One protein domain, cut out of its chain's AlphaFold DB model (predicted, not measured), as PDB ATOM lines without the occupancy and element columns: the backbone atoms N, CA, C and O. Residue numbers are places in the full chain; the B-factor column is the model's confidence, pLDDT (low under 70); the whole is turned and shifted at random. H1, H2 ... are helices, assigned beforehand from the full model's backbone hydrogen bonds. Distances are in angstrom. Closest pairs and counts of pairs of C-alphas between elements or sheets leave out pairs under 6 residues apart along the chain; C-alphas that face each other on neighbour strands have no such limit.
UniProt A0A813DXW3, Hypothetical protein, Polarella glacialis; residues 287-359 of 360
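Overview. This is residues 287 to 359 of the 360 residues of the protein "Hypothetical protein" of Polarella glacialis (UniProt A0A813DXW3). One long helix, H4, runs along the length of the domain, and three short helices, H1, H2 and H3, follow one another in an arc partly round its first half. The other end of H4 sticks out free at residues 354 to 359, of which 354 to 358 belong to H4. The printed part has 73 residues with four named helices in the order H1, H2, H3, H4 and no named strand, an all-helix class. It is compact, with a radius of gyration of the C-alphas of 11.9 A, and elongated, spanning 38 by 25 by 18 A.

Arrangement. H4, residues 339 to 358, touches H1, residues 287 to 297, with its residues 340 to 348 alone; the closest C-alphas, of Ile 297 and Lys 340, are 6.5 A apart. These two run opposite ways at a shallow tilt of 31 degrees. H2, residues 304 to 313, touches H1 at a steep tilt of 54 degrees, opposite ways, the closest C-alphas being those of Leu 291 and Pro 304, 6.0 A apart. H2 and H4 are close but not clearly touching, with the C-alphas of Leu 311 and Val 345 closest at 7.9 A. H3, residues 322 to 329, touches H2 at a steep tilt of 60 degrees, opposite ways; the C-alphas of Ala 310 and Trp 328 are closest, at 6.2 A. H3 and H4 are near each other, while H1 and H3 are apart. In H1, H2, H3 and H4 every O i to N i+4 pair is within hydrogen-bond range.

Along the chain. H4 is 28.8 A from first to last C-alpha, beginning at (202.211, 257.565, 164.253) and ending at (226.180, 254.231, 179.902). H1 measures 15.3 A from C-alpha 287 at (211.557, 247.294, 179.570), H2 14.4 A and H3 10.4 A.

Size, cuts and confidence. The C-alphas of Glu 334 and Ser 359 are the two farthest apart, at 38.8 A. The printed part has no cut, and its three links are short. No printed residue has a pLDDT under 70.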
ATOM      1  N   ARG A 287     212.899 247.879 179.694       95.75
ATOM      2  CA  ARG A 287     211.557 247.294 179.570       95.75
ATOM      3  C   ARG A 287     210.523 248.063 180.390       95.75
ATOM      4  O   ARG A 287     209.433 248.325 179.901       95.75
ATOM      5  N   GLN A 288     210.854 248.442 181.625       94.94
ATOM      6  CA  GLN A 288     209.941 249.197 182.487       94.94
ATOM      7  C   GLN A 288     209.670 250.593 181.912       94.94
ATOM      8  O   GLN A 288     208.517 251.020 181.885       94.94
ATOM      9  N   TRP A 289     210.707 251.253 181.389       95.44
ATOM     10  CA  TRP A 289     210.563 252.505 180.645       95.44
ATOM     11  C   TRP A 289     209.656 252.346 179.424       95.44
ATOM     12  O   TRP A 289     208.727 253.128 179.257       95.44
ATOM     13  N   PHE A 290     209.868 251.308 178.610       97.44
ATOM     14  CA  PHE A 290     209.071 251.077 177.407       97.44
ATOM     15  C   PHE A 290     207.590 250.836 177.738       97.44
ATOM     16  O   PHE A 290     206.710 251.460 177.146       97.44
ATOM     17  N   LEU A 291     207.307 249.975 178.723       96.81
ATOM     18  CA  LEU A 291     205.940 249.685 179.160       96.81
ATOM     19  C   LEU A 291     205.252 250.944 179.708       96.81
ATOM     20  O   LEU A 291     204.136 251.251 179.294       96.81
ATOM     21  N   GLN A 292     205.928 251.728 180.555       96.38
ATOM     22  CA  GLN A 292     205.410 253.024 181.003       96.38
ATOM     23  C   GLN A 292     205.141 253.959 179.814       96.38
ATOM     24  O   GLN A 292     204.066 254.551 179.716       96.38
ATOM     25  N   ARG A 293     206.089 254.067 178.881       97.12
ATOM     26  CA  ARG A 293     206.010 255.025 177.780       97.12
ATOM     27  C   ARG A 293     204.930 254.680 176.755       97.12
ATOM     28  O   ARG A 293     204.236 255.571 176.272       97.12
ATOM     29  N   SER A 294     204.731 253.395 176.473       97.25
ATOM     30  CA  SER A 294     203.626 252.914 175.634       97.25
ATOM     31  C   SER A 294     202.248 253.259 176.225       97.25
ATOM     32  O   SER A 294     201.346 253.664 175.486       97.25
ATOM     33  N   ALA A 295     202.108 253.203 177.556       96.56
ATOM     34  CA  ALA A 295     200.897 253.615 178.262       96.56
ATOM     35  C   ALA A 295     200.699 255.144 178.246       96.56
ATOM     36  O   ALA A 295     199.577 255.608 178.061       96.56
ATOM     37  N   GLU A 296     201.773 255.936 178.374       97.31
ATOM     38  CA  GLU A 296     201.725 257.406 178.261       97.31
ATOM     39  C   GLU A 296     201.322 257.894 176.859       97.31
ATOM     40  O   GLU A 296     200.591 258.875 176.733       97.31
ATOM     41  N   ILE A 297     201.782 257.215 175.801       96.94
ATOM     42  CA  ILE A 297     201.432 257.528 174.403       96.94
ATOM     43  C   ILE A 297     199.986 257.097 174.070       96.94
ATOM     44  O   ILE A 297     199.382 257.605 173.120       96.94
ATOM     45  N   GLY A 298     199.403 256.191 174.865       95.94
ATOM     46  CA  GLY A 298     198.033 255.715 174.691       95.94
ATOM     47  C   GLY A 298     197.868 254.889 173.417       95.94
ATOM     48  O   GLY A 298     197.037 255.214 172.567       95.94
ATOM     49  N   ILE A 299     198.694 253.855 173.244       95.69
ATOM     50  CA  ILE A 299     198.510 252.854 172.184       95.69
ATOM     51  C   ILE A 299     197.419 251.884 172.655       95.69
ATOM     52  O   ILE A 299     197.688 250.973 173.428       95.69
ATOM     53  N   GLU A 300     196.171 252.126 172.248       93.69
ATOM     54  CA  GLU A 300     195.007 251.341 172.699       93.69
ATOM     55  C   GLU A 300     194.845 250.018 171.930       93.69
ATOM     56  O   GLU A 300     194.304 249.055 172.468       93.69
ATOM     57  N   ASP A 301     195.339 249.960 170.690       94.00
ATOM     58  CA  ASP A 301     195.108 248.844 169.762       94.00
ATOM     59  C   ASP A 301     196.089 247.664 169.930       94.00
ATOM     60  O   ASP A 301     195.870 246.599 169.352       94.00
ATOM     61  N   PHE A 302     197.166 247.831 170.709       95.06
ATOM     62  CA  PHE A 302     198.227 246.829 170.887       95.06
ATOM     63  C   PHE A 302     198.532 246.559 172.360       95.06
ATOM     64  O   PHE A 302     198.618 247.475 173.175       95.06
ATOM     65  N   ASP A 303     198.778 245.287 172.685       97.12
ATOM     66  CA  ASP A 303     199.324 244.889 173.982       97.12
ATOM     67  C   ASP A 303     200.792 245.359 174.086       97.12
ATOM     68  O   ASP A 303     201.622 244.956 173.258       97.12
ATOM     69  N   PRO A 304     201.147 246.197 175.081       96.94
ATOM     70  CA  PRO A 304     202.497 246.731 175.214       96.94
ATOM     71  C   PRO A 304     203.554 245.652 175.493       96.94
ATOM     72  O   PRO A 304     204.718 245.860 175.155       96.94
ATOM     73  N   GLU A 305     203.188 244.491 176.047       97.12
ATOM     74  CA  GLU A 305     204.123 243.374 176.261       97.12
ATOM     75  C   GLU A 305     204.424 242.622 174.954       97.12
ATOM     76  O   GLU A 305     205.555 242.181 174.735       97.12
ATOM     77  N   VAL A 306     203.448 242.525 174.044       96.94
ATOM     78  CA  VAL A 306     203.659 241.980 172.690       96.94
ATOM     79  C   VAL A 306     204.524 242.938 171.873       96.94
ATOM     80  O   VAL A 306     205.492 242.506 171.246       96.94
ATOM     81  N   LEU A 307     204.229 244.240 171.944       97.19
ATOM     82  CA  LEU A 307     204.997 245.287 171.268       97.19
ATOM     83  C   LEU A 307     206.447 245.353 171.783       97.19
ATOM     84  O   LEU A 307     207.374 245.449 170.982       97.19
ATOM     85  N   TRP A 308     206.649 245.232 173.103       97.50
ATOM     86  CA  TRP A 308     207.978 245.090 173.705       97.50
ATOM     87  C   TRP A 308     208.709 243.865 173.156       97.50
ATOM     88  O   TRP A 308     209.854 243.983 172.728       97.50
ATOM     89  N   SER A 309     208.052 242.700 173.158       97.00
ATOM     90  CA  SER A 309     208.669 241.439 172.739       97.00
ATOM     91  C   SER A 309     209.162 241.533 171.293       97.00
ATOM     92  O   SER A 309     210.355 241.358 171.056       97.00
ATOM     93  N   ALA A 310     208.291 241.945 170.365       97.50
ATOM     94  CA  ALA A 310     208.641 242.124 168.958       97.50
ATOM     95  C   ALA A 310     209.799 243.122 168.766       97.50
ATOM     96  O   ALA A 310     210.819 242.776 168.177       97.50
ATOM     97  N   LEU A 311     209.701 244.338 169.317       97.25
ATOM     98  CA  LEU A 311     210.738 245.366 169.134       97.25
ATOM     99  C   LEU A 311     212.060 245.045 169.857       97.25
ATOM    100  O   LEU A 311     213.101 245.597 169.495       97.25
ATOM    101  N   SER A 312     212.043 244.172 170.868       96.56
ATOM    102  CA  SER A 312     213.257 243.707 171.550       96.56
ATOM    103  C   SER A 312     214.060 242.689 170.732       96.56
ATOM    104  O   SER A 312     215.280 242.628 170.896       96.56
ATOM    105  N   GLU A 313     213.406 241.948 169.830       97.25
ATOM    106  CA  GLU A 313     214.051 241.007 168.902       97.25
ATOM    107  C   GLU A 313     214.616 241.705 167.650       97.25
ATOM    108  O   GLU A 313     215.576 241.214 167.059       97.25
ATOM    109  N   VAL A 314     214.096 242.885 167.279       97.31
ATOM    110  CA  VAL A 314     214.617 243.682 166.151       97.31
ATOM    111  C   VAL A 314     215.990 244.296 166.472       97.31
ATOM    112  O   VAL A 314     216.240 244.858 167.550       97.31
ATOM    113  N   GLU A 315     216.897 244.222 165.494       96.06
ATOM    114  CA  GLU A 315     218.232 244.815 165.560       96.06
ATOM    115  C   GLU A 315     218.194 246.353 165.577       96.06
ATOM    116  O   GLU A 315     217.359 246.995 164.942       96.06
ATOM    117  N   GLU A 316     219.154 246.982 166.263       93.62
ATOM    118  CA  GLU A 316     219.208 248.448 166.427       93.62
ATOM    119  C   GLU A 316     219.328 249.213 165.094       93.62
ATOM    120  O   GLU A 316     218.829 250.333 164.983       93.62
ATOM    121  N   ALA A 317     219.936 248.598 164.073       93.94
ATOM    122  CA  ALA A 317     220.025 249.154 162.724       93.94
ATOM    123  C   ALA A 317     218.690 249.089 161.954       93.94
ATOM    124  O   ALA A 317     218.410 249.973 161.151       93.94
ATOM    125  N   GLN A 318     217.860 248.076 162.225       96.88
ATOM    126  CA  GLN A 318     216.580 247.828 161.547       96.88
ATOM    127  C   GLN A 318     215.393 248.520 162.236       96.88
ATOM    128  O   GLN A 318     214.342 248.696 161.635       96.88
ATOM    129  N   LEU A 319     215.562 248.999 163.473       95.31
ATOM    130  CA  LEU A 319     214.572 249.803 164.210       95.31
ATOM    131  C   LEU A 319     214.260 251.182 163.582       95.31
ATOM    132  O   LEU A 319     213.510 251.958 164.167       95.31
ATOM    133  N   GLY A 320     214.852 251.516 162.433       93.69
ATOM    134  CA  GLY A 320     214.476 252.665 161.600       93.69
ATOM    135  C   GLY A 320     213.810 252.290 160.270       93.69
ATOM    136  O   GLY A 320     213.605 253.183 159.456       93.69
ATOM    137  N   ASP A 321     213.533 251.005 160.033       97.44
ATOM    138  CA  ASP A 321     212.913 250.490 158.812       97.44
ATOM    139  C   ASP A 321     211.443 250.123 159.077       97.44
ATOM    140  O   ASP A 321     211.125 249.145 159.765       97.44
ATOM    141  N   ASP A 322     210.540 250.932 158.524       97.06
ATOM    142  CA  ASP A 322     209.095 250.761 158.658       97.06
ATOM    143  C   ASP A 322     208.603 249.420 158.091       97.06
ATOM    144  O   ASP A 322     207.653 248.853 158.633       97.06
ATOM    145  N   GLU A 323     209.215 248.876 157.032       97.56
ATOM    146  CA  GLU A 323     208.790 247.598 156.443       97.56
ATOM    147  C   GLU A 323     209.134 246.425 157.363       97.56
ATOM    148  O   GLU A 323     208.303 245.535 157.580       97.56
ATOM    149  N   VAL A 324     210.317 246.461 157.984       97.56
ATOM    150  CA  VAL A 324     210.712 245.480 159.004       97.56
ATOM    151  C   VAL A 324     209.759 245.554 160.198       97.56
ATOM    152  O   VAL A 324     209.240 244.524 160.632       97.56
ATOM    153  N   ILE A 325     209.450 246.753 160.698       97.44
ATOM    154  CA  ILE A 325     208.526 246.926 161.830       97.44
ATOM    155  C   ILE A 325     207.116 246.422 161.479       97.44
ATOM    156  O   ILE A 325     206.516 245.701 162.279       97.44
ATOM    157  N   LYS A 326     206.594 246.715 160.276       97.38
ATOM    158  CA  LYS A 326     205.312 246.158 159.798       97.38
ATOM    159  C   LYS A 326     205.325 244.633 159.794       97.38
ATOM    160  O   LYS A 326     204.399 244.029 160.332       97.38
ATOM    161  N   MET A 327     206.375 244.019 159.241       97.25
ATOM    162  CA  MET A 327     206.530 242.563 159.174       97.25
ATOM    163  C   MET A 327     206.498 241.923 160.571       97.25
ATOM    164  O   MET A 327     205.765 240.957 160.780       97.25
ATOM    165  N   TRP A 328     207.243 242.475 161.534       97.38
ATOM    166  CA  TRP A 328     207.292 241.966 162.912       97.38
ATOM    167  C   TRP A 328     205.980 242.152 163.683       97.38
ATOM    168  O   TRP A 328     205.648 241.327 164.534       97.38
ATOM    169  N   LEU A 329     205.217 243.207 163.384       96.38
ATOM    170  CA  LEU A 329     203.920 243.482 164.012       96.38
ATOM    171  C   LEU A 329     202.723 242.874 163.255       96.38
ATOM    172  O   LEU A 329     201.593 242.953 163.738       96.38
ATOM    173  N   GLY A 330     202.952 242.244 162.100       96.62
ATOM    174  CA  GLY A 330     201.918 241.596 161.292       96.62
ATOM    175  C   GLY A 330     201.030 242.550 160.483       96.62
ATOM    176  O   GLY A 330     199.935 242.150 160.082       96.62
ATOM    177  N   PHE A 331     201.474 243.785 160.232       96.62
ATOM    178  CA  PHE A 331     200.797 244.693 159.301       96.62
ATOM    179  C   PHE A 331     201.080 244.288 157.845       96.62
ATOM    180  O   PHE A 331     202.197 243.858 157.536       96.62
ATOM    181  N   PRO A 332     200.113 244.446 156.923       97.12
ATOM    182  CA  PRO A 332     200.385 244.317 155.497       97.12
ATOM    183  C   PRO A 332     201.295 245.474 155.030       97.12
ATOM    184  O   PRO A 332     201.242 246.565 155.606       97.12
ATOM    185  N   PRO A 333     202.143 245.270 154.004       95.50
ATOM    186  CA  PRO A 333     203.116 246.278 153.578       95.50
ATOM    187  C   PRO A 333     202.462 247.573 153.074       95.50
ATOM    188  O   PRO A 333     203.058 248.644 153.207       95.50
ATOM    189  N   GLU A 334     201.233 247.497 152.552       97.44
ATOM    190  CA  GLU A 334     200.462 248.635 152.046       97.44
ATOM    191  C   GLU A 334     199.933 249.565 153.154       97.44
ATOM    192  O   GLU A 334     199.777 250.765 152.917       97.44
ATOM    193  N   ASP A 335     199.681 249.054 154.365       97.69
ATOM    194  CA  ASP A 335     199.136 249.860 155.465       97.69
ATOM    195  C   ASP A 335     200.227 250.741 156.093       97.69
ATOM    196  O   ASP A 335     201.371 250.322 156.289       97.69
ATOM    197  N   LYS A 336     199.884 251.986 156.441       96.81
ATOM    198  CA  LYS A 336     200.789 252.882 157.179       96.81
ATOM    199  C   LYS A 336     200.814 252.494 158.661       96.81
ATOM    200  O   LYS A 336     199.764 252.247 159.252       96.81
ATOM    201  N   LEU A 337     202.003 252.477 159.269       96.88
ATOM    202  CA  LEU A 337     202.132 252.286 160.717       96.88
ATOM    203  C   LEU A 337     201.497 253.476 161.458       96.88
ATOM    204  O   LEU A 337     201.712 254.617 161.049       96.88
ATOM    205  N   PRO A 338     200.754 253.255 162.558       96.94
ATOM    206  CA  PRO A 338     200.235 254.347 163.374       96.94
ATOM    207  C   PRO A 338     201.357 255.241 163.928       96.94
ATOM    208  O   PRO A 338     202.285 254.739 164.565       96.94
ATOM    209  N   ASP A 339     201.222 256.565 163.798       97.12
ATOM    210  CA  ASP A 339     202.211 257.565 164.253       97.12
ATOM    211  C   ASP A 339     202.660 257.370 165.711       97.12
ATOM    212  O   ASP A 339     203.809 257.623 166.073       97.12
ATOM    213  N   LYS A 340     201.749 256.887 166.568       97.44
ATOM    214  CA  LYS A 340     202.026 256.545 167.971       97.44
ATOM    215  C   LYS A 340     203.093 255.450 168.112       97.44
ATOM    216  O   LYS A 340     203.935 255.544 169.004       97.44
ATOM    217  N   ILE A 341     203.061 254.432 167.246       97.12
ATOM    218  CA  ILE A 341     204.041 253.338 167.224       97.12
ATOM    219  C   ILE A 341     205.370 253.862 166.677       97.12
ATOM    220  O   ILE A 341     206.389 253.672 167.333       97.12
ATOM    221  N   LEU A 342     205.359 254.593 165.555       97.00
ATOM    222  CA  LEU A 342     206.567 255.202 164.976       97.00
ATOM    223  C   LEU A 342     207.292 256.103 165.989       97.00
ATOM    224  O   LEU A 342     208.504 255.997 166.182       97.00
ATOM    225  N   ARG A 343     206.539 256.931 166.720       97.56
ATOM    226  CA  ARG A 343     207.070 257.761 167.805       97.56
ATOM    227  C   ARG A 343     207.687 256.930 168.931       97.56
ATOM    228  O   ARG A 343     208.789 257.246 169.373       97.56
ATOM    229  N   LEU A 344     206.997 255.888 169.403       97.56
ATOM    230  CA  LEU A 344     207.517 255.015 170.459       97.56
ATOM    231  C   LEU A 344     208.787 254.278 170.011       97.56
ATOM    232  O   LEU A 344     209.721 254.157 170.798       97.56
ATOM    233  N   VAL A 345     208.853 253.834 168.752       97.56
ATOM    234  CA  VAL A 345     210.039 253.201 168.156       97.56
ATOM    235  C   VAL A 345     211.217 254.176 168.101       97.56
ATOM    236  O   VAL A 345     212.316 253.820 168.529       97.56
ATOM    237  N   ALA A 346     211.002 255.415 167.649       97.44
ATOM    238  CA  ALA A 346     212.045 256.439 167.608       97.44
ATOM    239  C   ALA A 346     212.595 256.761 169.012       97.44
ATOM    240  O   ALA A 346     213.812 256.777 169.219       97.44
ATOM    241  N   GLU A 347     211.708 256.942 169.996       97.25
ATOM    242  CA  GLU A 347     212.088 257.154 171.398       97.25
ATOM    243  C   GLU A 347     212.801 255.909 171.985       97.25
ATOM    244  O   GLU A 347     213.786 256.044 172.714       97.25
ATOM    245  N   PHE A 348     212.381 254.686 171.630       96.94
ATOM    246  CA  PHE A 348     213.004 253.434 172.086       96.94
ATOM    247  C   PHE A 348     214.400 253.218 171.498       96.94
ATOM    248  O   PHE A 348     215.319 252.828 172.223       96.94
ATOM    249  N   ARG A 349     214.596 253.533 170.213       96.06
ATOM    250  CA  ARG A 349     215.915 253.541 169.571       96.06
ATOM    251  C   ARG A 349     216.854 254.512 170.288       96.06
ATOM    252  O   ARG A 349     217.958 254.119 170.655       96.06
ATOM    253  N   GLN A 350     216.394 255.731 170.584       95.12
ATOM    254  CA  GLN A 350     217.173 256.707 171.355       95.12
ATOM    255  C   GLN A 350     217.539 256.178 172.756       95.12
ATOM    256  O   GLN A 350     218.687 256.316 173.182       95.12
ATOM    257  N   ALA A 351     216.603 255.527 173.454       93.81
ATOM    258  CA  ALA A 351     216.856 254.925 174.762       93.81
ATOM    259  C   ALA A 351     217.871 253.760 174.702       93.81
ATOM    260  O   ALA A 351     218.739 253.669 175.575       93.81
ATOM    261  N   ARG A 352     217.832 252.910 173.660       93.25
ATOM    262  CA  ARG A 352     218.846 251.859 173.419       93.25
ATOM    263  C   ARG A 352     220.237 252.459 173.191       93.25
ATOM    264  O   ARG A 352     221.183 252.018 173.843       93.25
ATOM    265  N   CYS A 353     220.352 253.494 172.354       92.31
ATOM    266  CA  CYS A 353     221.617 254.197 172.124       92.31
ATOM    267  C   CYS A 353     222.202 254.761 173.432       92.31
ATOM    268  O   CYS A 353     223.370 254.524 173.738       92.31
ATOM    269  N   LEU A 354     221.392 255.466 174.235       90.12
ATOM    270  CA  LEU A 354     221.828 256.059 175.508       90.12
ATOM    271  C   LEU A 354     222.336 255.014 176.508       90.12
ATOM    272  O   LEU A 354     223.366 255.229 177.147       90.12
ATOM    273  N   LEU A 355     221.661 253.866 176.613       87.50
ATOM    274  CA  LEU A 355     222.107 252.781 177.490       87.50
ATOM    275  C   LEU A 355     223.462 252.217 177.065       87.50
ATOM    276  O   LEU A 355     224.305 251.960 177.925       87.50
ATOM    277  N   ARG A 356     223.704 252.103 175.756       86.00
ATOM    278  CA  ARG A 356     224.981 251.639 175.203       86.00
ATOM    279  C   ARG A 356     226.144 252.522 175.678       86.00
ATOM    280  O   ARG A 356     227.118 251.990 176.205       86.00
ATOM    281  N   PHE A 357     225.981 253.848 175.625       83.25
ATOM    282  CA  PHE A 357     226.953 254.822 176.153       83.25
ATOM    283  C   PHE A 357     227.094 254.830 177.684       83.25
ATOM    284  O   PHE A 357     228.106 255.300 178.186       83.25
ATOM    285  N   SER A 358     226.103 254.336 178.432       78.81
ATOM    286  CA  SER A 358     226.180 254.231 179.902       78.81
ATOM    287  C   SER A 358     226.848 252.944 180.406       78.81
ATOM    288  O   SER A 358     227.116 252.822 181.599       78.81
ATOM    289  N   SER A 359     227.064 251.971 179.512       74.75
ATOM    290  CA  SER A 359     227.507 250.609 179.846       74.75
ATOM    291  C   SER A 359     228.974 250.293 179.522       74.75
ATOM    292  O   SER A 359     229.432 249.201 179.857       74.75
TER     293      SER A 359